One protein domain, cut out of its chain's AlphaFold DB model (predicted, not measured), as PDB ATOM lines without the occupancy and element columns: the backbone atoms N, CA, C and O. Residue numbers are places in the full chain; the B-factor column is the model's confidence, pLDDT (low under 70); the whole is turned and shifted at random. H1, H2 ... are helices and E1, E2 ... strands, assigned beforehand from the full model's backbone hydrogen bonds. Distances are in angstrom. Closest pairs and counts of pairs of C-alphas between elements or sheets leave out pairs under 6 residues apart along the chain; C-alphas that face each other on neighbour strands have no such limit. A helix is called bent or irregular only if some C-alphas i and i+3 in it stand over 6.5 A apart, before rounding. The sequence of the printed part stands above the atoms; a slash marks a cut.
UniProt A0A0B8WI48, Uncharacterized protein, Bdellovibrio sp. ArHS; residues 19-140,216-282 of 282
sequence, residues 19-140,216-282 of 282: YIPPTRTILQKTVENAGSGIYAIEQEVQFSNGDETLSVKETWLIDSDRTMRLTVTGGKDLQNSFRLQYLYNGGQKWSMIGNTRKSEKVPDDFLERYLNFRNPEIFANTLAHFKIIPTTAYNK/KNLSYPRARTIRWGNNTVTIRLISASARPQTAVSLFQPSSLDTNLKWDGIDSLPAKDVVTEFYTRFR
ATOM      1  N   TYR A  19     -34.402 -61.277   9.090       89.44
ATOM      2  CA  TYR A  19     -34.937 -59.994   8.646       89.44
ATOM      3  C   TYR A  19     -36.117 -60.211   7.694       89.44
ATOM      4  O   TYR A  19     -35.943 -60.814   6.637       89.44
ATOM      5  N   ILE A  20     -37.294 -59.684   8.037       93.50
ATOM      6  CA  ILE A  20     -38.455 -59.650   7.144       93.50
ATOM      7  C   ILE A  20     -38.521 -58.252   6.512       93.50
ATOM      8  O   ILE A  20     -38.550 -57.261   7.248       93.50
ATOM      9  N   PRO A  21     -38.554 -58.129   5.172       93.56
ATOM     10  CA  PRO A  21     -38.751 -56.839   4.527       93.56
ATOM     11  C   PRO A  21     -40.071 -56.192   4.973       93.56
ATOM     12  O   PRO A  21     -41.044 -56.908   5.210       93.56
ATOM     13  N   PRO A  22     -40.160 -54.851   5.034       94.06
ATOM     14  CA  PRO A  22     -41.403 -54.172   5.393       94.06
ATOM     15  C   PRO A  22     -42.568 -54.614   4.501       94.06
ATOM     16  O   PRO A  22     -42.370 -54.786   3.292       94.06
ATOM     17  N   THR A  23     -43.786 -54.699   5.047       96.06
ATOM     18  CA  THR A  23     -45.006 -55.084   4.305       96.06
ATOM     19  C   THR A  23     -45.138 -54.307   3.001       96.06
ATOM     20  O   THR A  23     -45.420 -54.885   1.956       96.06
ATOM     21  N   ARG A  24     -44.841 -53.004   3.028       95.38
ATOM     22  CA  ARG A  24     -44.824 -52.164   1.829       95.38
ATOM     23  C   ARG A  24     -43.942 -52.722   0.707       95.38
ATOM     24  O   ARG A  24     -44.372 -52.739  -0.440       95.38
ATOM     25  N   THR A  25     -42.735 -53.180   1.035       95.56
ATOM     26  CA  THR A  25     -41.789 -53.748   0.061       95.56
ATOM     27  C   THR A  25     -42.324 -55.056  -0.505       95.56
ATOM     28  O   THR A  25     -42.305 -55.247  -1.717       95.56
ATOM     29  N   ILE A  26     -42.853 -55.928   0.359       97.81
ATOM     30  CA  ILE A  26     -43.433 -57.214  -0.045       97.81
ATOM     31  C   ILE A  26     -44.597 -56.984  -1.017       97.81
ATOM     32  O   ILE A  26     -44.622 -57.572  -2.097       97.81
ATOM     33  N   LEU A  27     -45.536 -56.095  -0.675       97.94
ATOM     34  CA  LEU A  27     -46.693 -55.796  -1.524       97.94
ATOM     35  C   LEU A  27     -46.285 -55.115  -2.832       97.94
ATOM     36  O   LEU A  27     -46.798 -55.491  -3.882       97.94
ATOM     37  N   GLN A  28     -45.334 -54.177  -2.798       97.06
ATOM     38  CA  GLN A  28     -44.803 -53.542  -4.006       97.06
ATOM     39  C   GLN A  28     -44.187 -54.576  -4.960       97.06
ATOM     40  O   GLN A  28     -44.517 -54.603  -6.140       97.06
ATOM     41  N   LYS A  29     -43.348 -55.477  -4.444       97.44
ATOM     42  CA  LYS A  29     -42.758 -56.559  -5.242       97.44
ATOM     43  C   LYS A  29     -43.808 -57.533  -5.769       97.44
ATOM     44  O   LYS A  29     -43.677 -58.042  -6.873       97.44
ATOM     45  N   THR A  30     -44.880 -57.748  -5.010       97.81
ATOM     46  CA  THR A  30     -45.973 -58.634  -5.426       97.81
ATOM     47  C   THR A  30     -46.763 -58.063  -6.598       97.81
ATOM     48  O   THR A  30     -47.057 -58.786  -7.545       97.81
ATOM     49  N   VAL A  31     -47.075 -56.764  -6.589       96.69
ATOM     50  CA  VAL A  31     -47.819 -56.140  -7.698       96.69
ATOM     51  C   VAL A  31     -46.978 -55.983  -8.970       96.69
ATOM     52  O   VAL A  31     -47.534 -55.985 -10.065       96.69
ATOM     53  N   GLU A  32     -45.645 -55.912  -8.856       95.75
ATOM     54  CA  GLU A  32     -44.725 -55.923 -10.009       95.75
ATOM     55  C   GLU A  32     -44.857 -57.214 -10.847       95.75
ATOM     56  O   GLU A  32     -44.579 -57.195 -12.046       95.75
ATOM     57  N   ASN A  33     -45.352 -58.304 -10.244       95.75
ATOM     58  CA  ASN A  33     -45.600 -59.599 -10.884       95.75
ATOM     59  C   ASN A  33     -47.015 -59.770 -11.472       95.75
ATOM     60  O   ASN A  33     -47.306 -60.805 -12.071       95.75
ATOM     61  N   ALA A  34     -47.916 -58.793 -11.320       94.44
ATOM     62  CA  ALA A  34     -49.296 -58.875 -11.823       94.44
ATOM     63  C   ALA A  34     -49.436 -58.509 -13.320       94.44
ATOM     64  O   ALA A  34     -50.545 -58.395 -13.853       94.44
ATOM     65  N   GLY A  35     -48.304 -58.310 -14.003       92.50
ATOM     66  CA  GLY A  35     -48.226 -57.945 -15.412       92.50
ATOM     67  C   GLY A  35     -48.634 -56.502 -15.734       92.50
ATOM     68  O   GLY A  35     -49.310 -55.815 -14.972       92.50
ATOM     69  N   SER A  36     -48.248 -56.036 -16.926       91.62
ATOM     70  CA  SER A  36     -48.660 -54.736 -17.490       91.62
ATOM     71  C   SER A  36     -49.504 -54.850 -18.776       91.62
ATOM     72  O   SER A  36     -49.215 -55.648 -19.664       91.62
ATOM     73  N   GLY A  37     -50.555 -54.033 -18.908       93.38
ATOM     74  CA  GLY A  37     -51.458 -54.015 -20.074       93.38
ATOM     75  C   GLY A  37     -52.565 -55.080 -20.048       93.38
ATOM     76  O   GLY A  37     -52.881 -55.621 -18.990       93.38
ATOM     77  N   ILE A  38     -53.175 -55.357 -21.206       96.12
ATOM     78  CA  ILE A  38     -54.334 -56.258 -21.303       96.12
ATOM     79  C   ILE A  38     -53.886 -57.700 -21.546       96.12
ATOM     80  O   ILE A  38     -53.067 -57.954 -22.435       96.12
ATOM     81  N   TYR A  39     -54.474 -58.644 -20.813       96.94
ATOM     82  CA  TYR A  39     -54.256 -60.083 -20.982       96.94
ATOM     83  C   TYR A  39     -55.554 -60.831 -21.218       96.94
ATOM     84  O   TYR A  39     -56.600 -60.424 -20.722       96.94
ATOM     85  N   ALA A  40     -55.462 -61.950 -21.931       97.50
ATOM     86  CA  ALA A  40     -56.456 -63.008 -21.891       97.50
ATOM     87  C   ALA A  40     -55.899 -64.211 -21.122       97.50
ATOM     88  O   ALA A  40     -54.820 -64.701 -21.464       97.50
ATOM     89  N   ILE A  41     -56.642 -64.677 -20.121       98.19
ATOM     90  CA  ILE A  41     -56.366 -65.886 -19.342       98.19
ATOM     91  C   ILE A  41     -57.468 -66.895 -19.643       98.19
ATOM     92  O   ILE A  41     -58.644 -66.628 -19.396       98.19
ATOM     93  N   GLU A  42     -57.094 -68.051 -20.166       98.50
ATOM     94  CA  GLU A  42     -58.005 -69.163 -20.411       98.50
ATOM     95  C   GLU A  42     -57.737 -70.251 -19.384       98.50
ATOM     96  O   GLU A  42     -56.590 -70.651 -19.171       98.50
ATOM     97  N   GLN A  43     -58.790 -70.749 -18.749       98.31
ATOM     98  CA  GLN A  43     -58.671 -71.769 -17.718       98.31
ATOM     99  C   GLN A  43     -59.870 -72.703 -17.691       98.31
ATOM    100  O   GLN A  43     -60.978 -72.349 -18.089       98.31
ATOM    101  N   GLU A  44     -59.629 -73.907 -17.199       98.06
ATOM    102  CA  GLU A  44     -60.656 -74.894 -16.917       98.06
ATOM    103  C   GLU A  44     -60.967 -74.881 -15.422       98.06
ATOM    104  O   GLU A  44     -60.056 -74.920 -14.594       98.06
ATOM    105  N   VAL A  45     -62.250 -74.822 -15.084       97.94
ATOM    106  CA  VAL A  45     -62.755 -74.887 -13.715       97.94
ATOM    107  C   VAL A  45     -63.488 -76.206 -13.550       97.94
ATOM    108  O   VAL A  45     -64.399 -76.513 -14.318       97.94
ATOM    109  N   GLN A  46     -63.077 -76.979 -12.553       96.69
ATOM    110  CA  GLN A  46     -63.631 -78.283 -12.226       96.69
ATOM    111  C   GLN A  46     -64.290 -78.224 -10.847       96.69
ATOM    112  O   GLN A  46     -63.649 -77.861  -9.855       96.69
ATOM    113  N   PHE A  47     -65.566 -78.592 -10.804       95.06
ATOM    114  CA  PHE A  47     -66.367 -78.726  -9.594       95.06
ATOM    115  C   PHE A  47     -66.421 -80.204  -9.219       95.06
ATOM    116  O   PHE A  47     -66.886 -81.019 -10.015       95.06
ATOM    117  N   SER A  48     -65.939 -80.547  -8.026       86.94
ATOM    118  CA  SER A  48     -66.036 -81.907  -7.491       86.94
ATOM    119  C   SER A  48     -67.282 -82.009  -6.614       86.94
ATOM    120  O   SER A  48     -67.352 -81.323  -5.595       86.94
ATOM    121  N   ASN A  49     -68.254 -82.843  -6.995       72.69
ATOM    122  CA  ASN A  49     -69.446 -83.115  -6.191       72.69
ATOM    123  C   ASN A  49     -69.690 -84.631  -6.115       72.69
ATOM    124  O   ASN A  49     -70.412 -85.198  -6.931       72.69
ATOM    125  N   GLY A  50     -69.035 -85.295  -5.160       72.19
ATOM    126  CA  GLY A  50     -69.032 -86.758  -5.079       72.19
ATOM    127  C   GLY A  50     -68.223 -87.387  -6.216       72.19
ATOM    128  O   GLY A  50     -67.079 -86.991  -6.442       72.19
ATOM    129  N   ASP A  51     -68.824 -88.347  -6.921       72.38
ATOM    130  CA  ASP A  51     -68.185 -89.092  -8.018       72.38
ATOM    131  C   ASP A  51     -68.237 -88.358  -9.370       72.38
ATOM    132  O   ASP A  51     -67.513 -88.710 -10.302       72.38
ATOM    133  N   GLU A  52     -69.067 -87.317  -9.489       77.88
ATOM    134  CA  GLU A  52     -69.201 -86.532 -10.715       77.88
ATOM    135  C   GLU A  52     -68.327 -85.273 -10.675       77.88
ATOM    136  O   GLU A  52     -68.276 -84.524  -9.692       77.88
ATOM    137  N   THR A  53     -67.649 -85.009 -11.793       87.25
ATOM    138  CA  THR A  53     -66.893 -83.774 -12.007       87.25
ATOM    139  C   THR A  53     -67.529 -82.963 -13.118       87.25
ATOM    140  O   THR A  53     -67.491 -83.372 -14.278       87.25
ATOM    141  N   LEU A  54     -68.046 -81.782 -12.787       93.00
ATOM    142  CA  LEU A  54     -68.493 -80.830 -13.797       93.00
ATOM    143  C   LEU A  54     -67.330 -79.924 -14.198       93.00
ATOM    144  O   LEU A  54     -66.659 -79.351 -13.338       93.00
ATOM    145  N   SER A  55     -67.124 -79.745 -15.504       94.81
ATOM    146  CA  SER A  55     -66.105 -78.842 -16.042       94.81
ATOM    147  C   SER A  55     -66.714 -77.697 -16.845       94.81
ATOM    148  O   SER A  55     -67.675 -77.863 -17.598       94.81
ATOM    149  N   VAL A  56     -66.122 -76.514 -16.705       96.88
ATOM    150  CA  VAL A  56     -66.435 -75.327 -17.506       96.88
ATOM    151  C   VAL A  56     -65.146 -74.605 -17.880       96.88
ATOM    152  O   VAL A  56     -64.122 -74.739 -17.210       96.88
ATOM    153  N   LYS A  57     -65.187 -73.830 -18.959       98.00
ATOM    154  CA  LYS A  57     -64.058 -73.017 -19.416       98.00
ATOM    155  C   LYS A  57     -64.325 -71.553 -19.120       98.00
ATOM    156  O   LYS A  57     -65.342 -71.018 -19.557       98.00
ATOM    157  N   GLU A  58     -63.397 -70.911 -18.427       98.56
ATOM    158  CA  GLU A  58     -63.382 -69.471 -18.197       98.56
ATOM    159  C   GLU A  58     -62.375 -68.804 -19.145       98.56
ATOM    160  O   GLU A  58     -61.252 -69.273 -19.332       98.56
ATOM    161  N   THR A  59     -62.766 -67.673 -19.721       98.44
ATOM    162  CA  THR A  59     -61.880 -66.737 -20.414       98.44
ATOM    163  C   THR A  59     -61.977 -65.387 -19.725       98.44
ATOM    164  O   THR A  59     -63.020 -64.730 -19.772       98.44
ATOM    165  N   TRP A  60     -60.883 -64.971 -19.099       98.44
ATOM    166  CA  TRP A  60     -60.741 -63.660 -18.488       98.44
ATOM    167  C   TRP A  60     -60.015 -62.724 -19.433       98.44
ATOM    168  O   TRP A  60     -58.911 -63.031 -19.862       98.44
ATOM    169  N   LEU A  61     -60.594 -61.564 -19.708       98.12
ATOM    170  CA  LEU A  61     -59.861 -60.415 -20.219       98.12
ATOM    171  C   LEU A  61     -59.549 -59.502 -19.028       98.12
ATOM    172  O   LEU A  61     -60.457 -59.170 -18.270       98.12
ATOM    173  N   ILE A  62     -58.290 -59.116 -18.840       97.25
ATOM    174  CA  ILE A  62     -57.834 -58.388 -17.647       97.25
ATOM    175  C   ILE A  62     -57.047 -57.159 -18.079       97.25
ATOM    176  O   ILE A  62     -55.994 -57.300 -18.697       97.25
ATOM    177  N   ASP A  63     -57.537 -55.973 -17.725       95.56
ATOM    178  CA  ASP A  63     -56.818 -54.702 -17.881       95.56
ATOM    179  C   ASP A  63     -56.292 -54.167 -16.543       95.56
ATOM    180  O   ASP A  63     -55.218 -53.579 -16.477       95.56
ATOM    181  N   SER A  64     -57.000 -54.407 -15.441       93.31
ATOM    182  CA  SER A  64     -56.534 -54.084 -14.086       93.31
ATOM    183  C   SER A  64     -57.292 -54.901 -13.038       93.31
ATOM    184  O   SER A  64     -58.224 -55.630 -13.374       93.31
ATOM    185  N   ASP A  65     -56.961 -54.735 -11.754       91.38
ATOM    186  CA  ASP A  65     -57.730 -55.304 -10.638       91.38
ATOM    187  C   ASP A  65     -59.178 -54.793 -10.552       91.38
ATOM    188  O   ASP A  65     -60.012 -55.399  -9.879       91.38
ATOM    189  N   ARG A  66     -59.487 -53.691 -11.246       93.75
ATOM    190  CA  ARG A  66     -60.810 -53.055 -11.272       93.75
ATOM    191  C   ARG A  66     -61.555 -53.221 -12.587       93.75
ATOM    192  O   ARG A  66     -62.754 -52.947 -12.615       93.75
ATOM    193  N   THR A  67     -60.855 -53.642 -13.640       96.94
ATOM    194  CA  THR A  67     -61.379 -53.729 -15.002       96.94
ATOM    195  C   THR A  67     -61.064 -55.100 -15.581       96.94
ATOM    196  O   THR A  67     -59.941 -55.373 -16.014       96.94
ATOM    197  N   MET A  68     -62.066 -55.976 -15.564       98.06
ATOM    198  CA  MET A  68     -61.961 -57.362 -16.017       98.06
ATOM    199  C   MET A  68     -63.240 -57.791 -16.723       98.06
ATOM    200  O   MET A  68     -64.317 -57.293 -16.421       98.06
ATOM    201  N   ARG A  69     -63.155 -58.775 -17.608       98.25
ATOM    202  CA  ARG A  69     -64.316 -59.436 -18.203       98.25
ATOM    203  C   ARG A  69     -64.151 -60.936 -18.079       98.25
ATOM    204  O   ARG A  69     -63.159 -61.469 -18.557       98.25
ATOM    205  N   LEU A  70     -65.140 -61.602 -17.505       98.56
ATOM    206  CA  LEU A  70     -65.228 -63.054 -17.450       98.56
ATOM    207  C   LEU A  70     -66.241 -63.534 -18.479       98.56
ATOM    208  O   LEU A  70     -67.390 -63.111 -18.444       98.56
ATOM    209  N   THR A  71     -65.842 -64.456 -19.346       98.06
ATOM    210  CA  THR A  71     -66.766 -65.269 -20.144       98.06
ATOM    211  C   THR A  71     -66.629 -66.719 -19.723       98.06
ATOM    212  O   THR A  71     -65.513 -67.230 -19.695       98.06
ATOM    213  N   VAL A  72     -67.738 -67.385 -19.425       97.75
ATOM    214  CA  VAL A  72     -67.738 -68.809 -19.081       97.75
ATOM    215  C   VAL A  72     -68.540 -69.563 -20.118       97.75
ATOM    216  O   VAL A  72     -69.602 -69.109 -20.541       97.75
ATOM    217  N   THR A  73     -68.032 -70.720 -20.511       96.62
ATOM    218  CA  THR A  73     -68.706 -71.651 -21.415       96.62
ATOM    219  C   THR A  73     -68.691 -73.044 -20.811       96.62
ATOM    220  O   THR A  73     -67.732 -73.419 -20.132       96.62
ATOM    221  N   GLY A  74     -69.756 -73.806 -21.042       94.31
ATOM    222  CA  GLY A  74     -69.828 -75.197 -20.621       94.31
ATOM    223  C   GLY A  74     -68.688 -76.043 -21.189       94.31
ATOM    224  O   GLY A  74     -68.247 -75.831 -22.323       94.31
ATOM    225  N   GLY A  75     -68.202 -76.994 -20.387       90.44
ATOM    226  CA  GLY A  75     -67.299 -78.047 -20.841       90.44
ATOM    227  C   GLY A  75     -68.019 -79.059 -21.734       90.44
ATOM    228  O   GLY A  75     -69.032 -78.749 -22.358       90.44
ATOM    229  N   LYS A  76     -67.501 -80.287 -21.793       85.81
ATOM    230  CA  LYS A  76     -68.029 -81.339 -22.677       85.81
ATOM    231  C   LYS A  76     -69.526 -81.607 -22.455       85.81
ATOM    232  O   LYS A  76     -70.268 -81.687 -23.427       85.81
ATOM    233  N   ASP A  77     -69.964 -81.658 -21.199       84.88
ATOM    234  CA  ASP A  77     -71.343 -82.027 -20.836       84.88
ATOM    235  C   ASP A  77     -72.328 -80.850 -20.909       84.88
ATOM    236  O   ASP A  77     -73.540 -81.038 -20.953       84.88
ATOM    237  N   LEU A  78     -71.807 -79.620 -20.960       90.00
ATOM    238  CA  LEU A  78     -72.584 -78.377 -21.007       90.00
ATOM    239  C   LEU A  78     -72.363 -77.582 -22.300       90.00
ATOM    240  O   LEU A  78     -72.620 -76.371 -22.373       90.00
ATOM    241  N   GLN A  79     -71.831 -78.242 -23.327       89.19
ATOM    242  CA  GLN A  79     -71.478 -77.578 -24.568       89.19
ATOM    243  C   GLN A  79     -72.731 -76.953 -25.191       89.19
ATOM    244  O   GLN A  79     -73.740 -77.615 -25.411       89.19
ATOM    245  N   ASN A  80     -72.669 -75.652 -25.482       88.31
ATOM    246  CA  ASN A  80     -73.768 -74.851 -26.040       88.31
ATOM    247  C   ASN A  80     -75.023 -74.700 -25.154       88.31
ATOM    248  O   ASN A  80     -75.944 -73.977 -25.557       88.31
ATOM    249  N   SER A  81     -75.072 -75.326 -23.975       91.81
ATOM    250  CA  SER A  81     -76.170 -75.196 -23.008       91.81
ATOM    251  C   SER A  81     -75.843 -74.235 -21.868       91.81
ATOM    252  O   SER A  81     -76.763 -73.639 -21.322       91.81
ATOM    253  N   PHE A  82     -74.560 -74.009 -21.564       94.19
ATOM    254  CA  PHE A  82     -74.136 -73.077 -20.520       94.19
ATOM    255  C   PHE A  82     -73.217 -71.978 -21.053       94.19
ATOM    256  O   PHE A  82     -72.144 -72.248 -21.606       94.19
ATOM    257  N   ARG A  83     -73.630 -70.722 -20.862       95.25
ATOM    258  CA  ARG A  83     -72.806 -69.547 -21.150       95.25
ATOM    259  C   ARG A  83     -73.210 -68.379 -20.265       95.25
ATOM    260  O   ARG A  83     -74.361 -67.955 -20.303       95.25
ATOM    261  N   LEU A  84     -72.255 -67.812 -19.538       95.19
ATOM    262  CA  LEU A  84     -72.460 -66.597 -18.747       95.19
ATOM    263  C   LEU A  84     -71.340 -65.598 -19.004       95.19
ATOM    264  O   LEU A  84     -70.253 -65.948 -19.480       95.19
ATOM    265  N   GLN A  85     -71.609 -64.342 -18.674       97.12
ATOM    266  CA  GLN A  85     -70.630 -63.284 -18.806       97.12
ATOM    267  C   GLN A  85     -70.784 -62.240 -17.710       97.12
ATOM    268  O   GLN A  85     -71.895 -61.790 -17.432       97.12
ATOM    269  N   TYR A  86     -69.650 -61.821 -17.154       97.94
ATOM    270  CA  TYR A  86     -69.563 -60.710 -16.217       97.94
ATOM    271  C   TYR A  86     -68.536 -59.693 -16.692       97.94
ATOM    272  O   TYR A  86     -67.493 -60.046 -17.247       97.94
ATOM    273  N   LEU A  87     -68.825 -58.422 -16.444       98.19
ATOM    274  CA  LEU A  87     -67.887 -57.323 -16.614       98.19
ATOM    275  C   LEU A  87     -67.690 -56.630 -15.268       98.19
ATOM    276  O   LEU A  87     -68.640 -56.152 -14.663       98.19
ATOM    277  N   TYR A  88     -66.447 -56.527 -14.838       98.12
ATOM    278  CA  TYR A  88     -66.037 -55.793 -13.653       98.12
ATOM    279  C   TYR A  88     -65.487 -54.457 -14.113       98.12
ATOM    280  O   TYR A  88     -64.569 -54.428 -14.931       98.12
ATOM    281  N   ASN A  89     -66.063 -53.363 -13.632       96.06
ATOM    282  CA  ASN A  89     -65.577 -52.024 -13.937       96.06
ATOM    283  C   ASN A  89     -65.864 -51.087 -12.759       96.06
ATOM    284  O   ASN A  89     -67.008 -50.965 -12.318       96.06
ATOM    285  N   GLY A  90     -64.822 -50.453 -12.219       92.12
ATOM    286  CA  GLY A  90     -64.962 -49.444 -11.164       92.12
ATOM    287  C   GLY A  90     -65.556 -49.975  -9.853       92.12
ATOM    288  O   GLY A  90     -66.211 -49.228  -9.131       92.12
ATOM    289  N   GLY A  91     -65.360 -51.261  -9.543       93.94
ATOM    290  CA  GLY A  91     -65.929 -51.900  -8.348       93.94
ATOM    291  C   GLY A  91     -67.394 -52.330  -8.488       93.94
ATOM    292  O   GLY A  91     -68.003 -52.742  -7.500       93.94
ATOM    293  N   GLN A  92     -67.949 -52.273  -9.702       97.38
ATOM    294  CA  GLN A  92     -69.251 -52.840 -10.052       97.38
ATOM    295  C   GLN A  92     -69.080 -54.110 -10.893       97.38
ATOM    296  O   GLN A  92     -68.214 -54.157 -11.768       97.38
ATOM    297  N   LYS A  93     -69.925 -55.110 -10.641       97.81
ATOM    298  CA  LYS A  93     -70.138 -56.296 -11.467       97.81
ATOM    299  C   LYS A  93     -71.372 -56.066 -12.336       97.81
ATOM    300  O   LYS A  93     -72.469 -55.847 -11.829       97.81
ATOM    301  N   TRP A  94     -71.180 -56.120 -13.644       97.62
ATOM    302  CA  TRP A  94     -72.214 -55.989 -14.657       97.62
ATOM    303  C   TRP A  94     -72.523 -57.353 -15.262       97.62
ATOM    304  O   TRP A  94     -71.610 -58.108 -15.601       97.62
ATOM    305  N   SER A  95     -73.804 -57.641 -15.440       95.94
ATOM    306  CA  SER A  95     -74.298 -58.880 -16.037       95.94
ATOM    307  C   SER A  95     -75.548 -58.615 -16.877       95.94
ATOM    308  O   SER A  95     -76.167 -57.550 -16.781       95.94
ATOM    309  N   MET A  96     -75.915 -59.580 -17.719       94.06
ATOM    310  CA  MET A  96     -77.201 -59.588 -18.414       94.06
ATOM    311  C   MET A  96     -78.160 -60.530 -17.690       94.06
ATOM    312  O   MET A  96     -77.803 -61.671 -17.402       94.06
ATOM    313  N   ILE A  97     -79.378 -60.062 -17.423       87.06
ATOM    314  CA  ILE A  97     -80.504 -60.889 -16.976       87.06
ATOM    315  C   ILE A  97     -81.594 -60.743 -18.034       87.06
ATOM    316  O   ILE A  97     -82.195 -59.674 -18.183       87.06
ATOM    317  N   GLY A  98     -81.787 -61.795 -18.833       83.69
ATOM    318  CA  GLY A  98     -82.504 -61.680 -20.101       83.69
ATOM    319  C   GLY A  98     -81.838 -60.629 -20.997       83.69
ATOM    320  O   GLY A  98     -80.624 -60.641 -21.182       83.69
ATOM    321  N   ASN A  99     -82.619 -59.664 -21.487       86.12
ATOM    322  CA  ASN A  99     -82.115 -58.557 -22.312       86.12
ATOM    323  C   ASN A  99     -81.787 -57.282 -21.517       86.12
ATOM    324  O   ASN A  99     -81.480 -56.248 -22.112       86.12
ATOM    325  N   THR A 100     -81.817 -57.341 -20.184       90.81
ATOM    326  CA  THR A 100     -81.567 -56.177 -19.328       90.81
ATOM    327  C   THR A 100     -80.194 -56.267 -18.676       90.81
ATOM    328  O   THR A 100     -79.834 -57.278 -18.074       90.81
ATOM    329  N   ARG A 101     -79.432 -55.171 -18.755       94.56
ATOM    330  CA  ARG A 101     -78.167 -55.016 -18.028       94.56
ATOM    331  C   ARG A 101     -78.445 -54.720 -16.563       94.56
ATOM    332  O   ARG A 101     -79.170 -53.776 -16.254       94.56
ATOM    333  N   LYS A 102     -77.818 -55.479 -15.672       95.38
ATOM    334  CA  LYS A 102     -77.831 -55.244 -14.228       95.38
ATOM    335  C   LYS A 102     -76.420 -54.903 -13.755       95.38
ATOM    336  O   LYS A 102     -75.447 -55.435 -14.282       95.38
ATOM    337  N   SER A 103     -76.334 -54.019 -12.765       96.81
ATOM    338  CA  SER A 103     -75.105 -53.707 -12.036       96.81
ATOM    339  C   SER A 103     -75.304 -54.011 -10.561       96.81
ATOM    340  O   SER A 103     -76.364 -53.725 -10.004       96.81
ATOM    341  N   GLU A 104     -74.272 -54.540  -9.923       97.19
ATOM    342  CA  GLU A 104     -74.201 -54.729  -8.478       97.19
ATOM    343  C   GLU A 104     -72.776 -54.491  -7.976       97.19
ATOM    344  O   GLU A 104     -71.817 -54.551  -8.743       97.19
ATOM    345  N   LYS A 105     -72.612 -54.210  -6.680       97.19
ATOM    346  CA  LYS A 105     -71.278 -54.072  -6.085       97.19
ATOM    347  C   LYS A 105     -70.531 -55.405  -6.216       97.19
ATOM    348  O   LYS A 105     -71.105 -56.458  -5.949       97.19
ATOM    349  N   VAL A 106     -69.249 -55.357  -6.576       97.06
ATOM    350  CA  VAL A 106     -68.392 -56.554  -6.576       97.06
ATOM    351  C   VAL A 106     -68.371 -57.174  -5.172       97.06
ATOM    352  O   VAL A 106     -68.139 -56.435  -4.207       97.06
ATOM    353  N   PRO A 107     -68.598 -58.495  -5.038       96.38
ATOM    354  CA  PRO A 107     -68.558 -59.165  -3.745       96.38
ATOM    355  C   PRO A 107     -67.216 -58.980  -3.040       96.38
ATOM    356  O   PRO A 107     -66.152 -58.964  -3.665       96.38
ATOM    357  N   ASP A 108     -67.249 -58.901  -1.711       95.19
ATOM    358  CA  ASP A 108     -66.020 -58.792  -0.925       95.19
ATOM    359  C   ASP A 108     -65.141 -60.051  -1.090       95.19
ATOM    360  O   ASP A 108     -63.914 -59.940  -1.085       95.19
ATOM    361  N   ASP A 109     -65.758 -61.205  -1.370       97.00
ATOM    362  CA  ASP A 109     -65.100 -62.489  -1.644       97.00
ATOM    363  C   ASP A 109     -64.618 -62.664  -3.099       97.00
ATOM    364  O   ASP A 109     -64.190 -63.753  -3.474       97.00
ATOM    365  N   PHE A 110     -64.634 -61.619  -3.935       97.75
ATOM    366  CA  PHE A 110     -64.109 -61.700  -5.301       97.75
ATOM    367  C   PHE A 110     -62.608 -62.042  -5.310       97.75
ATOM    368  O   PHE A 110     -61.765 -61.230  -4.912       97.75
ATOM    369  N   LEU A 111     -62.262 -63.248  -5.775       97.69
ATOM    370  CA  LEU A 111     -60.916 -63.811  -5.605       97.69
ATOM    371  C   LEU A 111     -59.942 -63.425  -6.723       97.69
ATOM    372  O   LEU A 111     -58.740 -63.319  -6.481       97.69
ATOM    373  N   GLU A 112     -60.432 -63.197  -7.944       96.81
ATOM    374  CA  GLU A 112     -59.561 -63.002  -9.114       96.81
ATOM    375  C   GLU A 112     -58.698 -61.732  -8.996       96.81
ATOM    376  O   GLU A 112     -57.547 -61.719  -9.436       96.81
ATOM    377  N   ARG A 113     -59.179 -60.688  -8.305       95.56
ATOM    378  CA  ARG A 113     -58.402 -59.456  -8.063       95.56
ATOM    379  C   ARG A 113     -57.076 -59.691  -7.335       95.56
ATOM    380  O   ARG A 113     -56.116 -58.975  -7.597       95.56
ATOM    381  N   TYR A 114     -56.985 -60.702  -6.465       96.88
ATOM    382  CA  TYR A 114     -55.783 -60.946  -5.654       96.88
ATOM    383  C   TYR A 114     -54.586 -61.438  -6.471       96.88
ATOM    384  O   TYR A 114     -53.459 -61.375  -5.991       96.88
ATOM    385  N   LEU A 115     -54.823 -61.895  -7.700       96.69
ATOM    386  CA  LEU A 115     -53.777 -62.285  -8.645       96.69
ATOM    387  C   LEU A 115     -53.412 -61.154  -9.615       96.69
ATOM    388  O   LEU A 115     -52.489 -61.304 -10.405       96.69
ATOM    389  N   ASN A 116     -54.148 -60.040  -9.572       96.12
ATOM    390  CA  ASN A 116     -54.117 -59.005 -10.601       96.12
ATOM    391  C   ASN A 116     -54.016 -57.581 -10.026       96.12
ATOM    392  O   ASN A 116     -54.198 -56.615 -10.768       96.12
ATOM    393  N   PHE A 117     -53.730 -57.422  -8.727       96.19
ATOM    394  CA  PHE A 117     -53.445 -56.111  -8.143       96.19
ATOM    395  C   PHE A 117     -52.216 -55.491  -8.793       96.19
ATOM    396  O   PHE A 117     -51.122 -56.041  -8.717       96.19
ATOM    397  N   ARG A 118     -52.395 -54.311  -9.390       94.50
ATOM    398  CA  ARG A 118     -51.302 -53.531 -10.000       94.50
ATOM    399  C   ARG A 118     -50.945 -52.281  -9.211       94.50
ATOM    400  O   ARG A 118     -49.928 -51.650  -9.474       94.50
ATOM    401  N   ASN A 119     -51.785 -51.920  -8.246       95.00
ATOM    402  CA  ASN A 119     -51.556 -50.802  -7.351       95.00
ATOM    403  C   ASN A 119     -51.361 -51.330  -5.915       95.00
ATOM    404  O   ASN A 119     -52.288 -51.924  -5.350       95.00
ATOM    405  N   PRO A 120     -50.174 -51.140  -5.318       95.62
ATOM    406  CA  PRO A 120     -49.864 -51.697  -4.007       95.62
ATOM    407  C   PRO A 120     -50.623 -50.995  -2.872       95.62
ATOM    408  O   PRO A 120     -50.950 -51.647  -1.882       95.62
ATOM    409  N   GLU A 121     -50.983 -49.716  -3.018       95.38
ATOM    410  CA  GLU A 121     -51.822 -48.998  -2.051       95.38
ATOM    411  C   GLU A 121     -53.243 -49.586  -1.997       95.38
ATOM    412  O   GLU A 121     -53.776 -49.834  -0.915       95.38
ATOM    413  N   ILE A 122     -53.863 -49.854  -3.152       94.94
ATOM    414  CA  ILE A 122     -55.181 -50.498  -3.251       94.94
ATOM    415  C   ILE A 122     -55.112 -51.911  -2.668       94.94
ATOM    416  O   ILE A 122     -56.017 -52.309  -1.925       94.94
ATOM    417  N   PHE A 123     -54.036 -52.654  -2.947       97.31
ATOM    418  CA  PHE A 123     -53.849 -53.982  -2.376       97.31
ATOM    419  C   PHE A 123     -53.766 -53.912  -0.844       97.31
ATOM    420  O   PHE A 123     -54.527 -54.589  -0.153       97.31
ATOM    421  N   ALA A 124     -52.929 -53.027  -0.298       97.81
ATOM    422  CA  ALA A 124     -52.797 -52.832   1.142       97.81
ATOM    423  C   ALA A 124     -54.117 -52.406   1.805       97.81
ATOM    424  O   ALA A 124     -54.509 -52.983   2.819       97.81
ATOM    425  N   ASN A 125     -54.844 -51.459   1.208       97.00
ATOM    426  CA  ASN A 125     -56.153 -51.022   1.697       97.00
ATOM    427  C   ASN A 125     -57.172 -52.169   1.705       97.00
ATOM    428  O   ASN A 125     -57.952 -52.299   2.647       97.00
ATOM    429  N   THR A 126     -57.131 -53.041   0.693       96.81
ATOM    430  CA  THR A 126     -57.964 -54.250   0.647       96.81
ATOM    431  C   THR A 126     -57.607 -55.203   1.790       96.81
ATOM    432  O   THR A 126     -58.491 -55.683   2.492       96.81
ATOM    433  N   LEU A 127     -56.318 -55.451   2.040       98.25
ATOM    434  CA  LEU A 127     -55.878 -56.302   3.152       98.25
ATOM    435  C   LEU A 127     -56.247 -55.710   4.519       98.25
ATOM    436  O   LEU A 127     -56.636 -56.452   5.423       98.25
ATOM    437  N   ALA A 128     -56.175 -54.387   4.666       97.81
ATOM    438  CA  ALA A 128     -56.593 -53.694   5.878       97.81
ATOM    439  C   ALA A 128     -58.107 -53.789   6.107       97.81
ATOM    440  O   ALA A 128     -58.542 -54.047   7.229       97.81
ATOM    441  N   HIS A 129     -58.910 -53.669   5.045       96.94
ATOM    442  CA  HIS A 129     -60.357 -53.874   5.103       96.94
ATOM    443  C   HIS A 129     -60.721 -55.268   5.645       96.94
ATOM    444  O   HIS A 129     -61.590 -55.386   6.506       96.94
ATOM    445  N   PHE A 130     -59.987 -56.310   5.236       97.62
ATOM    446  CA  PHE A 130     -60.160 -57.675   5.757       97.62
ATOM    447  C   PHE A 130     -59.450 -57.954   7.084       97.62
ATOM    448  O   PHE A 130     -59.430 -59.101   7.531       97.62
ATOM    449  N   LYS A 131     -58.877 -56.931   7.729       97.06
ATOM    450  CA  LYS A 131     -58.130 -57.050   8.991       97.06
ATOM    451  C   LYS A 131     -56.947 -58.030   8.908       97.06
ATOM    452  O   LYS A 131     -56.567 -58.627   9.911       97.06
ATOM    453  N   ILE A 132     -56.360 -58.195   7.718       98.00
ATOM    454  CA  ILE A 132     -55.142 -58.994   7.504       98.00
ATOM    455  C   ILE A 132     -53.908 -58.185   7.920       98.00
ATOM    456  O   ILE A 132     -52.973 -58.724   8.501       98.00
ATOM    457  N   ILE A 133     -53.910 -56.878   7.665       97.75
ATOM    458  CA  ILE A 133     -52.869 -55.944   8.114       97.75
ATOM    459  C   ILE A 133     -53.526 -54.727   8.782       97.75
ATOM    460  O   ILE A 133     -54.694 -54.448   8.506       97.75
ATOM    461  N   PRO A 134     -52.835 -53.979   9.658       96.62
ATOM    462  CA  PRO A 134     -53.363 -52.712  10.154       96.62
ATOM    463  C   PRO A 134     -53.413 -51.657   9.041       96.62
ATOM    464  O   PRO A 134     -52.633 -51.694   8.090       96.62
ATOM    465  N   THR A 135     -54.280 -50.654   9.190       94.81
ATOM    466  CA  THR A 135     -54.404 -49.531   8.235       94.81
ATOM    467  C   THR A 135     -53.112 -48.726   8.080       94.81
ATOM    468  O   THR A 135     -52.894 -48.097   7.051       94.81
ATOM    469  N   THR A 136     -52.225 -48.774   9.075       92.69
ATOM    470  CA  THR A 136     -50.922 -48.098   9.072       92.69
ATOM    471  C   THR A 136     -49.802 -48.915   8.419       92.69
ATOM    472  O   THR A 136     -48.704 -48.388   8.245       92.69
ATOM    473  N   ALA A 137     -50.052 -50.171   8.027       91.06
ATOM    474  CA  ALA A 137     -49.024 -51.093   7.526       91.06
ATOM    475  C   ALA A 137     -48.334 -50.627   6.235       91.06
ATOM    476  O   ALA A 137     -47.218 -51.050   5.940       91.06
ATOM    477  N   TYR A 138     -48.993 -49.767   5.459       92.19
ATOM    478  CA  TYR A 138     -48.470 -49.257   4.191       92.19
ATOM    479  C   TYR A 138     -47.989 -47.795   4.276       92.19
ATOM    480  O   TYR A 138     -47.562 -47.205   3.282       92.19
ATOM    481  N   ASN A 139     -47.991 -47.196   5.471       89.06
ATOM    482  CA  ASN A 139     -47.518 -45.827   5.658       89.06
ATOM    483  C   ASN A 139     -46.026 -45.702   5.319       89.06
ATOM    484  O   ASN A 139     -45.198 -46.542   5.680       89.06
ATOM    485  N   LYS A 140     -45.652 -44.609   4.644       83.69
ATOM    486  CA  LYS A 140     -44.241 -44.290   4.403       83.69
ATOM    487  C   LYS A 140     -43.584 -43.926   5.735       83.69
ATOM    488  O   LYS A 140     -43.902 -42.892   6.312       83.69
ATOM    489  N   LYS A 216     -44.791 -59.558 -20.514       86.50
ATOM    490  CA  LYS A 216     -45.006 -58.268 -19.829       86.50
ATOM    491  C   LYS A 216     -45.075 -58.368 -18.288       86.50
ATOM    492  O   LYS A 216     -45.823 -57.618 -17.657       86.50
ATOM    493  N   ASN A 217     -44.237 -59.232 -17.708       89.81
ATOM    494  CA  ASN A 217     -44.058 -59.451 -16.262       89.81
ATOM    495  C   ASN A 217     -45.275 -60.051 -15.545       89.81
ATOM    496  O   ASN A 217     -45.466 -59.826 -14.353       89.81
ATOM    497  N   LEU A 218     -46.121 -60.792 -16.259       95.75
ATOM    498  CA  LEU A 218     -47.217 -61.521 -15.632       95.75
ATOM    499  C   LEU A 218     -46.706 -62.857 -15.080       95.75
ATOM    500  O   LEU A 218     -46.430 -63.771 -15.851       95.75
ATOM    501  N   SER A 219     -46.640 -62.997 -13.760       97.31
ATOM    502  CA  SER A 219     -46.471 -64.289 -13.090       97.31
ATOM    503  C   SER A 219     -47.843 -64.810 -12.673       97.31
ATOM    504  O   SER A 219     -48.510 -64.201 -11.838       97.31
ATOM    505  N   TYR A 220     -48.282 -65.935 -13.237       97.94
ATOM    506  CA  TYR A 220     -49.639 -66.450 -13.018       97.94
ATOM    507  C   TYR A 220     -49.627 -67.947 -12.657       97.94
ATOM    508  O   TYR A 220     -48.826 -68.699 -13.228       97.94
ATOM    509  N   PRO A 221     -50.478 -68.406 -11.715       97.81
ATOM    510  CA  PRO A 221     -50.472 -69.796 -11.266       97.81
ATOM    511  C   PRO A 221     -51.045 -70.740 -12.325       97.81
ATOM    512  O   PRO A 221     -52.061 -70.445 -12.957       97.81
ATOM    513  N   ARG A 222     -50.433 -71.918 -12.484       98.19
ATOM    514  CA  ARG A 222     -50.961 -72.982 -13.355       98.19
ATOM    515  C   ARG A 222     -52.102 -73.759 -12.712       98.19
ATOM    516  O   ARG A 222     -52.939 -74.302 -13.432       98.19
ATOM    517  N   ALA A 223     -52.133 -73.821 -11.384       98.12
ATOM    518  CA  ALA A 223     -53.157 -74.524 -10.631       98.12
ATOM    519  C   ALA A 223     -53.646 -73.667  -9.466       98.12
ATOM    520  O   ALA A 223     -52.849 -73.040  -8.766       98.12
ATOM    521  N   ARG A 224     -54.961 -73.657  -9.247       98.06
ATOM    522  CA  ARG A 224     -55.577 -73.065  -8.061       98.06
ATOM    523  C   ARG A 224     -56.599 -74.011  -7.465       98.06
ATOM    524  O   ARG A 224     -57.266 -74.749  -8.188       98.06
ATOM    525  N   THR A 225     -56.765 -73.930  -6.156       98.00
ATOM    526  CA  THR A 225     -57.823 -74.639  -5.438       98.00
ATOM    527  C   THR A 225     -58.548 -73.650  -4.548       98.00
ATOM    528  O   THR A 225     -57.911 -72.964  -3.749       98.00
ATOM    529  N   ILE A 226     -59.867 -73.574  -4.692       98.19
ATOM    530  CA  ILE A 226     -60.742 -72.738  -3.870       98.19
ATOM    531  C   ILE A 226     -61.589 -73.660  -2.998       98.19
ATOM    532  O   ILE A 226     -62.166 -74.622  -3.505       98.19
ATOM    533  N   ARG A 227     -61.644 -73.383  -1.695       96.94
ATOM    534  CA  ARG A 227     -62.385 -74.172  -0.704       96.94
ATOM    535  C   ARG A 227     -63.267 -73.276   0.145       96.94
ATOM    536  O   ARG A 227     -62.798 -72.249   0.629       96.94
ATOM    537  N   TRP A 228     -64.516 -73.680   0.344       96.31
ATOM    538  CA  TRP A 228     -65.456 -73.027   1.253       96.31
ATOM    539  C   TRP A 228     -66.472 -74.056   1.752       96.31
ATOM    540  O   TRP A 228     -67.033 -74.813   0.962       96.31
ATOM    541  N   GLY A 229     -66.693 -74.120   3.068       93.00
ATOM    542  CA  GLY A 229     -67.477 -75.207   3.659       93.00
ATOM    543  C   GLY A 229     -66.941 -76.577   3.223       93.00
ATOM    544  O   GLY A 229     -65.743 -76.832   3.330       93.00
ATOM    545  N   ASN A 230     -67.817 -77.417   2.671       92.25
ATOM    546  CA  ASN A 230     -67.461 -78.736   2.131       92.25
ATOM    547  C   ASN A 230     -67.140 -78.715   0.625       92.25
ATOM    548  O   ASN A 230     -66.834 -79.754   0.044       92.25
ATOM    549  N   ASN A 231     -67.204 -77.547  -0.014       94.75
ATOM    550  CA  ASN A 231     -67.029 -77.408  -1.453       94.75
ATOM    551  C   ASN A 231     -65.558 -77.200  -1.808       94.75
ATOM    552  O   ASN A 231     -64.826 -76.468  -1.133       94.75
ATOM    553  N   THR A 232     -65.133 -77.819  -2.907       95.62
ATOM    554  CA  THR A 232     -63.805 -77.619  -3.489       95.62
ATOM    555  C   THR A 232     -63.921 -77.428  -4.993       95.62
ATOM    556  O   THR A 232     -64.542 -78.227  -5.692       95.62
ATOM    557  N   VAL A 233     -63.272 -76.380  -5.493       97.50
ATOM    558  CA  VAL A 233     -63.134 -76.100  -6.922       97.50
ATOM    559  C   VAL A 233     -61.663 -76.078  -7.286       97.50
ATOM    560  O   VAL A 233     -60.860 -75.411  -6.632       97.50
ATOM    561  N   THR A 234     -61.313 -76.791  -8.353       97.88
ATOM    562  CA  THR A 234     -59.961 -76.782  -8.913       97.88
ATOM    563  C   THR A 234     -59.959 -76.003 -10.216       97.88
ATOM    564  O   THR A 234     -60.808 -76.218 -11.075       97.88
ATOM    565  N   ILE A 235     -58.998 -75.100 -10.377       98.50
ATOM    566  CA  ILE A 235     -58.835 -74.285 -11.578       98.50
ATOM    567  C   ILE A 235     -57.476 -74.599 -12.188       98.50
ATOM    568  O   ILE A 235     -56.456 -74.549 -11.495       98.50
ATOM    569  N   ARG A 236     -57.449 -74.898 -13.484       98.50
ATOM    570  CA  ARG A 236     -56.229 -75.185 -14.241       98.50
ATOM    571  C   ARG A 236     -56.061 -74.179 -15.364       98.50
ATOM    572  O   ARG A 236     -56.951 -74.016 -16.194       98.50
ATOM    573  N   LEU A 237     -54.904 -73.531 -15.406       98.56
ATOM    574  CA  LEU A 237     -54.559 -72.604 -16.475       98.56
ATOM    575  C   LEU A 237     -54.342 -73.366 -17.785       98.56
ATOM    576  O   LEU A 237     -53.471 -74.233 -17.864       98.56
ATOM    577  N   ILE A 238     -55.075 -72.978 -18.822       98.00
ATOM    578  CA  ILE A 238     -54.873 -73.451 -20.192       98.00
ATOM    579  C   ILE A 238     -53.837 -72.550 -20.866       98.00
ATOM    580  O   ILE A 238     -52.775 -73.015 -21.288       98.00
ATOM    581  N   SER A 239     -54.108 -71.245 -20.922       97.56
ATOM    582  CA  SER A 239     -53.247 -70.278 -21.600       97.56
ATOM    583  C   SER A 239     -53.307 -68.896 -20.946       97.56
ATOM    584  O   SER A 239     -54.290 -68.526 -20.308       97.56
ATOM    585  N   ALA A 240     -52.232 -68.125 -21.103       97.56
ATOM    586  CA  ALA A 240     -52.180 -66.715 -20.742       97.56
ATOM    587  C   ALA A 240     -51.439 -65.962 -21.850       97.56
ATOM    588  O   ALA A 240     -50.326 -66.335 -22.226       97.56
ATOM    589  N   SER A 241     -52.064 -64.926 -22.405       95.75
ATOM    590  CA  SER A 241     -51.530 -64.195 -23.557       95.75
ATOM    591  C   SER A 241     -51.831 -62.703 -23.478       95.75
ATOM    592  O   SER A 241     -52.884 -62.287 -22.998       95.75
ATOM    593  N   ALA A 242     -50.903 -61.876 -23.959       95.75
ATOM    594  CA  ALA A 242     -51.127 -60.439 -24.070       95.75
ATOM    595  C   ALA A 242     -52.126 -60.133 -25.198       95.75
ATOM    596  O   ALA A 242     -52.134 -60.792 -26.239       95.75
ATOM    597  N   ARG A 243     -52.944 -59.099 -25.009       95.94
ATOM    598  CA  ARG A 243     -53.906 -58.603 -26.000       95.94
ATOM    599  C   ARG A 243     -53.585 -57.158 -26.403       95.94
ATOM    600  O   ARG A 243     -52.950 -56.428 -25.633       95.94
ATOM    601  N   PRO A 244     -53.966 -56.742 -27.624       94.19
ATOM    602  CA  PRO A 244     -53.769 -55.372 -28.085       94.19
ATOM    603  C   PRO A 244     -54.686 -54.387 -27.348       94.19
ATOM    604  O   PRO A 244     -55.736 -54.764 -26.832       94.19
ATOM    605  N   GLN A 245     -54.328 -53.100 -27.373       91.62
ATOM    606  CA  GLN A 245     -55.129 -52.024 -26.766       91.62
ATOM    607  C   GLN A 245     -56.506 -51.837 -27.422       91.62
ATOM    608  O   GLN A 245     -57.416 -51.278 -26.822       91.62
ATOM    609  N   THR A 246     -56.719 -52.365 -28.628       91.12
ATOM    610  CA  THR A 246     -58.045 -52.384 -29.265       91.12
ATOM    611  C   THR A 246     -59.070 -53.214 -28.486       91.12
ATOM    612  O   THR A 246     -60.269 -53.008 -28.658       91.12
ATOM    613  N   ALA A 247     -58.627 -54.096 -27.582       93.62
ATOM    614  CA  ALA A 247     -59.499 -54.867 -26.702       93.62
ATOM    615  C   ALA A 247     -60.181 -54.018 -25.607       93.62
ATOM    616  O   ALA A 247     -61.096 -54.516 -24.957       93.62
ATOM    617  N   VAL A 248     -59.794 -52.745 -25.417       93.94
ATOM    618  CA  VAL A 248     -60.393 -51.849 -24.405       93.94
ATOM    619  C   VAL A 248     -61.911 -51.698 -24.575       93.94
ATOM    620  O   VAL A 248     -62.641 -51.589 -23.588       93.94
ATOM    621  N   SER A 249     -62.414 -51.747 -25.811       94.94
ATOM    622  CA  SER A 249     -63.853 -51.669 -26.107       94.94
ATOM    623  C   SER A 249     -64.665 -52.803 -25.465       94.94
ATOM    624  O   SER A 249     -65.843 -52.622 -25.160       94.94
ATOM    625  N   LEU A 250     -64.028 -53.946 -25.183       96.00
ATOM    626  CA  LEU A 250     -64.644 -55.101 -24.531       96.00
ATOM    627  C   LEU A 250     -64.846 -54.910 -23.020       96.00
ATOM    628  O   LEU A 250     -65.489 -55.756 -22.399       96.00
ATOM    629  N   PHE A 251     -64.330 -53.824 -22.433       97.19
ATOM    630  CA  PHE A 251     -64.530 -53.474 -21.022       97.19
ATOM    631  C   PHE A 251     -65.666 -52.471 -20.781       97.19
ATOM    632  O   PHE A 251     -65.800 -51.911 -19.690       97.19
ATOM    633  N   GLN A 252     -66.499 -52.233 -21.795       95.62
ATOM    634  CA  GLN A 252     -67.679 -51.382 -21.676       95.62
ATOM    635  C   GLN A 252     -68.929 -52.223 -21.398       95.62
ATOM    636  O   GLN A 252     -69.089 -53.271 -22.027       95.62
ATOM    637  N   PRO A 253     -69.862 -51.777 -20.531       94.50
ATOM    638  CA  PRO A 253     -71.094 -52.523 -20.261       94.50
ATOM    639  C   PRO A 253     -71.936 -52.810 -21.509       94.50
ATOM    640  O   PRO A 253     -72.656 -53.801 -21.546       94.50
ATOM    641  N   SER A 254     -71.850 -51.964 -22.539       94.12
ATOM    642  CA  SER A 254     -72.511 -52.171 -23.837       94.12
ATOM    643  C   SER A 254     -71.963 -53.359 -24.632       94.12
ATOM    644  O   SER A 254     -72.614 -53.806 -25.565       94.12
ATOM    645  N   SER A 255     -70.780 -53.865 -24.282       95.19
ATOM    646  CA  SER A 255     -70.143 -54.981 -24.980       95.19
ATOM    647  C   SER A 255     -70.576 -56.358 -24.470       95.19
ATOM    648  O   SER A 255     -70.096 -57.359 -25.001       95.19
ATOM    649  N   LEU A 256     -71.410 -56.425 -23.423       95.19
ATOM    650  CA  LEU A 256     -71.939 -57.681 -22.889       95.19
ATOM    651  C   LEU A 256     -72.848 -58.368 -23.913       95.19
ATOM    652  O   LEU A 256     -73.678 -57.723 -24.550       95.19
ATOM    653  N   ASP A 257     -72.677 -59.678 -24.057       91.94
ATOM    654  CA  ASP A 257     -73.472 -60.503 -24.966       91.94
ATOM    655  C   ASP A 257     -74.874 -60.738 -24.383       91.94
ATOM    656  O   ASP A 257     -75.014 -60.958 -23.180       91.94
ATOM    657  N   THR A 258     -75.906 -60.710 -25.223       89.56
ATOM    658  CA  THR A 258     -77.298 -60.976 -24.819       89.56
ATOM    659  C   THR A 258     -77.638 -62.464 -24.887       89.56
ATOM    660  O   THR A 258     -78.555 -62.917 -24.206       89.56
ATOM    661  N   ASN A 259     -76.887 -63.253 -25.664       87.44
ATOM    662  CA  ASN A 259     -77.103 -64.693 -25.799       87.44
ATOM    663  C   ASN A 259     -76.389 -65.471 -24.681       87.44
ATOM    664  O   ASN A 259     -75.397 -66.176 -24.911       87.44
ATOM    665  N   LEU A 260     -76.877 -65.293 -23.452       90.81
ATOM    666  CA  LEU A 260     -76.446 -66.041 -22.272       90.81
ATOM    667  C   LEU A 260     -77.441 -67.162 -21.963       90.81
ATOM    668  O   LEU A 260     -78.643 -67.020 -22.171       90.81
ATOM    669  N   LYS A 261     -76.927 -68.279 -21.452       90.06
ATOM    670  CA  LYS A 261     -77.711 -69.454 -21.067       90.06
ATOM    671  C   LYS A 261     -77.283 -69.883 -19.672       90.06
ATOM    672  O   LYS A 261     -76.288 -70.593 -19.524       90.06
ATOM    673  N   TRP A 262     -77.994 -69.388 -18.663       88.25
ATOM    674  CA  TRP A 262     -77.742 -69.752 -17.267       88.25
ATOM    675  C   TRP A 262     -78.366 -71.107 -16.925       88.25
ATOM    676  O   TRP A 262     -77.716 -71.949 -16.318       88.25
ATOM    677  N   ASP A 263     -79.576 -71.348 -17.423       88.69
ATOM    678  CA  ASP A 263     -80.441 -72.476 -17.055       88.69
ATOM    679  C   ASP A 263     -79.889 -73.855 -17.470       88.69
ATOM    680  O   ASP A 263     -80.387 -74.895 -17.050       88.69
ATOM    681  N   GLY A 264     -78.811 -73.900 -18.262       87.94
ATOM    682  CA  GLY A 264     -78.163 -75.148 -18.677       87.94
ATOM    683  C   GLY A 264     -77.616 -76.000 -17.527       87.94
ATOM    684  O   GLY A 264     -77.349 -77.178 -17.742       87.94
ATOM    685  N   ILE A 265     -77.457 -75.432 -16.326       91.38
ATOM    686  CA  ILE A 265     -77.029 -76.157 -15.117       91.38
ATOM    687  C   ILE A 265     -78.191 -76.562 -14.204       91.38
ATOM    688  O   ILE A 265     -77.944 -77.174 -13.169       91.38
ATOM    689  N   ASP A 266     -79.440 -76.228 -14.542       91.31
ATOM    690  CA  ASP A 266     -80.561 -76.331 -13.602       91.31
ATOM    691  C   ASP A 266     -80.884 -77.757 -13.154       91.31
ATOM    692  O   ASP A 266     -81.360 -77.952 -12.035       91.31
ATOM    693  N   SER A 267     -80.619 -78.742 -14.009       87.94
ATOM    694  CA  SER A 267     -80.832 -80.162 -13.725       87.94
ATOM    695  C   SER A 267     -79.617 -80.854 -13.103       87.94
ATOM    696  O   SER A 267     -79.698 -82.039 -12.786       87.94
ATOM    697  N   LEU A 268     -78.484 -80.157 -12.951       89.19
ATOM    698  CA  LEU A 268     -77.247 -80.773 -12.483       89.19
ATOM    699  C   LEU A 268     -77.178 -80.825 -10.951       89.19
ATOM    700  O   LEU A 268     -77.453 -79.815 -10.300       89.19
ATOM    701  N   PRO A 269     -76.669 -81.921 -10.356       89.06
ATOM    702  CA  PRO A 269     -76.433 -81.997  -8.911       89.06
ATOM    703  C   PRO A 269     -75.511 -80.888  -8.380       89.06
ATOM    704  O   PRO A 269     -75.619 -80.472  -7.232       89.06
ATOM    705  N   ALA A 270     -74.588 -80.393  -9.211       90.62
ATOM    706  CA  ALA A 270     -73.638 -79.339  -8.852       90.62
ATOM    707  C   ALA A 270     -74.192 -77.903  -8.983       90.62
ATOM    708  O   ALA A 270     -73.440 -76.955  -8.744       90.62
ATOM    709  N   LYS A 271     -75.469 -77.715  -9.358       92.44
ATOM    710  CA  LYS A 271     -76.083 -76.401  -9.627       92.44
ATOM    711  C   LYS A 271     -75.787 -75.362  -8.546       92.44
ATOM    712  O   LYS A 271     -75.351 -74.256  -8.871       92.44
ATOM    713  N   ASP A 272     -76.023 -75.706  -7.283       93.19
ATOM    714  CA  ASP A 272     -75.920 -74.753  -6.174       93.19
ATOM    715  C   ASP A 272     -74.470 -74.314  -5.951       93.19
ATOM    716  O   ASP A 272     -74.195 -73.125  -5.809       93.19
ATOM    717  N   VAL A 273     -73.527 -75.257  -6.030       94.50
ATOM    718  CA  VAL A 273     -72.088 -74.986  -5.893       94.50
ATOM    719  C   VAL A 273     -71.591 -74.101  -7.036       94.50
ATOM    720  O   VAL A 273     -70.841 -73.152  -6.805       94.50
ATOM    721  N   VAL A 274     -72.022 -74.376  -8.270       95.44
ATOM    722  CA  VAL A 274     -71.681 -73.570  -9.454       95.44
ATOM    723  C   VAL A 274     -72.264 -72.164  -9.330       95.44
ATOM    724  O   VAL A 274     -71.567 -71.178  -9.577       95.44
ATOM    725  N   THR A 275     -73.528 -72.066  -8.916       95.56
ATOM    726  CA  THR A 275     -74.226 -70.790  -8.747       95.56
ATOM    727  C   THR A 275     -73.561 -69.946  -7.666       95.56
ATOM    728  O   THR A 275     -73.245 -68.784  -7.919       95.56
ATOM    729  N   GLU A 276     -73.276 -70.513  -6.491       96.50
ATOM    730  CA  GLU A 276     -72.558 -69.808  -5.427       96.50
ATOM    731  C   GLU A 276     -71.175 -69.360  -5.912       96.50
ATOM    732  O   GLU A 276     -70.817 -68.192  -5.767       96.50
ATOM    733  N   PHE A 277     -70.419 -70.246  -6.566       97.69
ATOM    734  CA  PHE A 277     -69.078 -69.933  -7.049       97.69
ATOM    735  C   PHE A 277     -69.050 -68.713  -7.979       97.69
ATOM    736  O   PHE A 277     -68.259 -67.788  -7.769       97.69
ATOM    737  N   TYR A 278     -69.934 -68.683  -8.979       97.31
ATOM    738  CA  TYR A 278     -69.993 -67.599  -9.961       97.31
ATOM    739  C   TYR A 278     -70.681 -66.333  -9.458       97.31
ATOM    740  O   TYR A 278     -70.476 -65.267 -10.026       97.31
ATOM    741  N   THR A 279     -71.497 -66.410  -8.411       95.62
ATOM    742  CA  THR A 279     -72.128 -65.211  -7.841       95.62
ATOM    743  C   THR A 279     -71.263 -64.558  -6.767       95.62
ATOM    744  O   THR A 279     -71.301 -63.333  -6.636       95.62
ATOM    745  N   ARG A 280     -70.469 -65.351  -6.034       96.56
ATOM    746  CA  ARG A 280     -69.693 -64.922  -4.865       96.56
ATOM    747  C   ARG A 280     -68.205 -64.715  -5.140       96.56
ATOM    748  O   ARG A 280     -67.653 -63.706  -4.707       96.56
ATOM    749  N   PHE A 281     -67.546 -65.657  -5.817       97.88
ATOM    750  CA  PHE A 281     -66.086 -65.628  -6.010       97.88
ATOM    751  C   PHE A 281     -65.666 -65.083  -7.374       97.88
ATOM    752  O   PHE A 281     -64.492 -64.721  -7.549       97.88
ATOM    753  N   ARG A 282     -66.607 -65.054  -8.325       95.94
ATOM    754  CA  ARG A 282     -66.520 -64.316  -9.585       95.94
ATOM    755  C   ARG A 282     -67.407 -63.076  -9.472       95.94
ATOM    756  O   ARG A 282     -66.810 -61.990  -9.437       95.94
TER     757      ARG A 282
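AT A GLANCE: This is residues 19 to 140 and 216 to 282 of the 282 residues of an uncharacterized protein of Bdellovibrio sp. ArHS (UniProt A0A0B8WI48). One long antiparallel sheet of eight strands, twisted, curls round the helix H5, which sits in its hollow like a rod in a half-open hand. Beyond the sheet, H1 and H3 make a small helical lobe at one end of the longest axis, the short H2 lies between this lobe and H5, and H4 crosses the sheet near the far end of E2 and the start of E3. The printed part has 189 residues, with five named helices and eight named strands in the order H1 E1 E2 E3 E4 E5 E6 H2 H3 E7 E8 H4 H5; the class is mixed, helices and strands. Side by side the strands run E6 E5 E4 E3 E2 E1 E8 E7, all antiparallel. The whole is compact, with a radius of gyration of the C-alphas of 17.4 A and spans of 54 by 40 by 29 A.

IN THESE COORDINATES: H1, residues 23 to 32, begins at C-alpha 23 at (-45.006, -55.084, 4.305) and is 14.3 A long. E1, residues 39 to 49, is 31.3 A long, and E2, residues 52 to 64, the longest strand by residues, is 35.0 A long and bends by 55 degrees at residue 61. E3 spans residues 67 to 74 over 23.7 A, E4 residues 83 to 89 over 20.3 A, E5 residues 92 to 97 and E6 residues 100 to 105. H2 is residues 112 to 115 and H3 residues 120 to 129. After the cut, E7, residues 218 to 228, is 27.4 A long and bends by 67 degrees at residue 222; E8, residues 231 to 242, is 32.4 A long and bends by 55 degrees at residue 238, ending at C-alpha 242 at (-51.127, -60.439, -24.070). H4 is residues 245 to 251, and H5, residues 271 to 281, is 15.1 A long and ends at C-alpha 281 at (-66.086, -65.628, -6.010).

HOW THE PARTS SIT: E1 to E6 form a meander, each strand the antiparallel neighbour of the one before. In the hairpin of E1 and E2, N 43 and O 58 are 2.9 A apart; in that of E3 and E4, N 70 and O 86 are 2.8 A apart. E1 and E8 are antiparallel at 161 degrees, with N 42 and O 239 at 2.8 A, and E7 and E8 form a hairpin with N 224 and O 235 at 2.8 A. E6 and E7 are the edge strands. H5 is on one face of the sheet, giving two layers, a sheet with a helix on one face; its closest C-alphas to E8 are those of Val 273 and Asn 231, 7.2 A apart. H4 is on the sheet at a height of 8.9 A, only just over E3, on which 3 of its 7 C-alphas fall, and runs across the strands at 74 degrees to E3 on the local plane. H4 is only just irregular, with C-alphas 246 and 249 6.6 A apart. H2 only grazes the sheet with its residues 112 to 115. H1 and H3 touch, closest at the C-alphas of Gln 28 and Pro 120, 5.4 A apart, with a steep tilt of 56 degrees, opposite ways. H3 is not on the sheet. In H1, H3 and H5 every O i to N i+4 pair is within hydrogen-bond range; H4 has 0 of 3 but 3 of 4 O i to N i+3 pairs, and H2 is too short for an i+4 pair.

THE WHOLE: The C-alphas of Tyr 19 and Asn 99 are the two farthest apart, at 56.4 A. Residues 141 to 215 are not printed, and C-alphas 140 and 216 are 28.0 A apart across this cut. Of the links printed whole, that from H4 to H5, with 19 residues, is long. The mean pLDDT of the printed part is 94.4, and no printed residue is under 70.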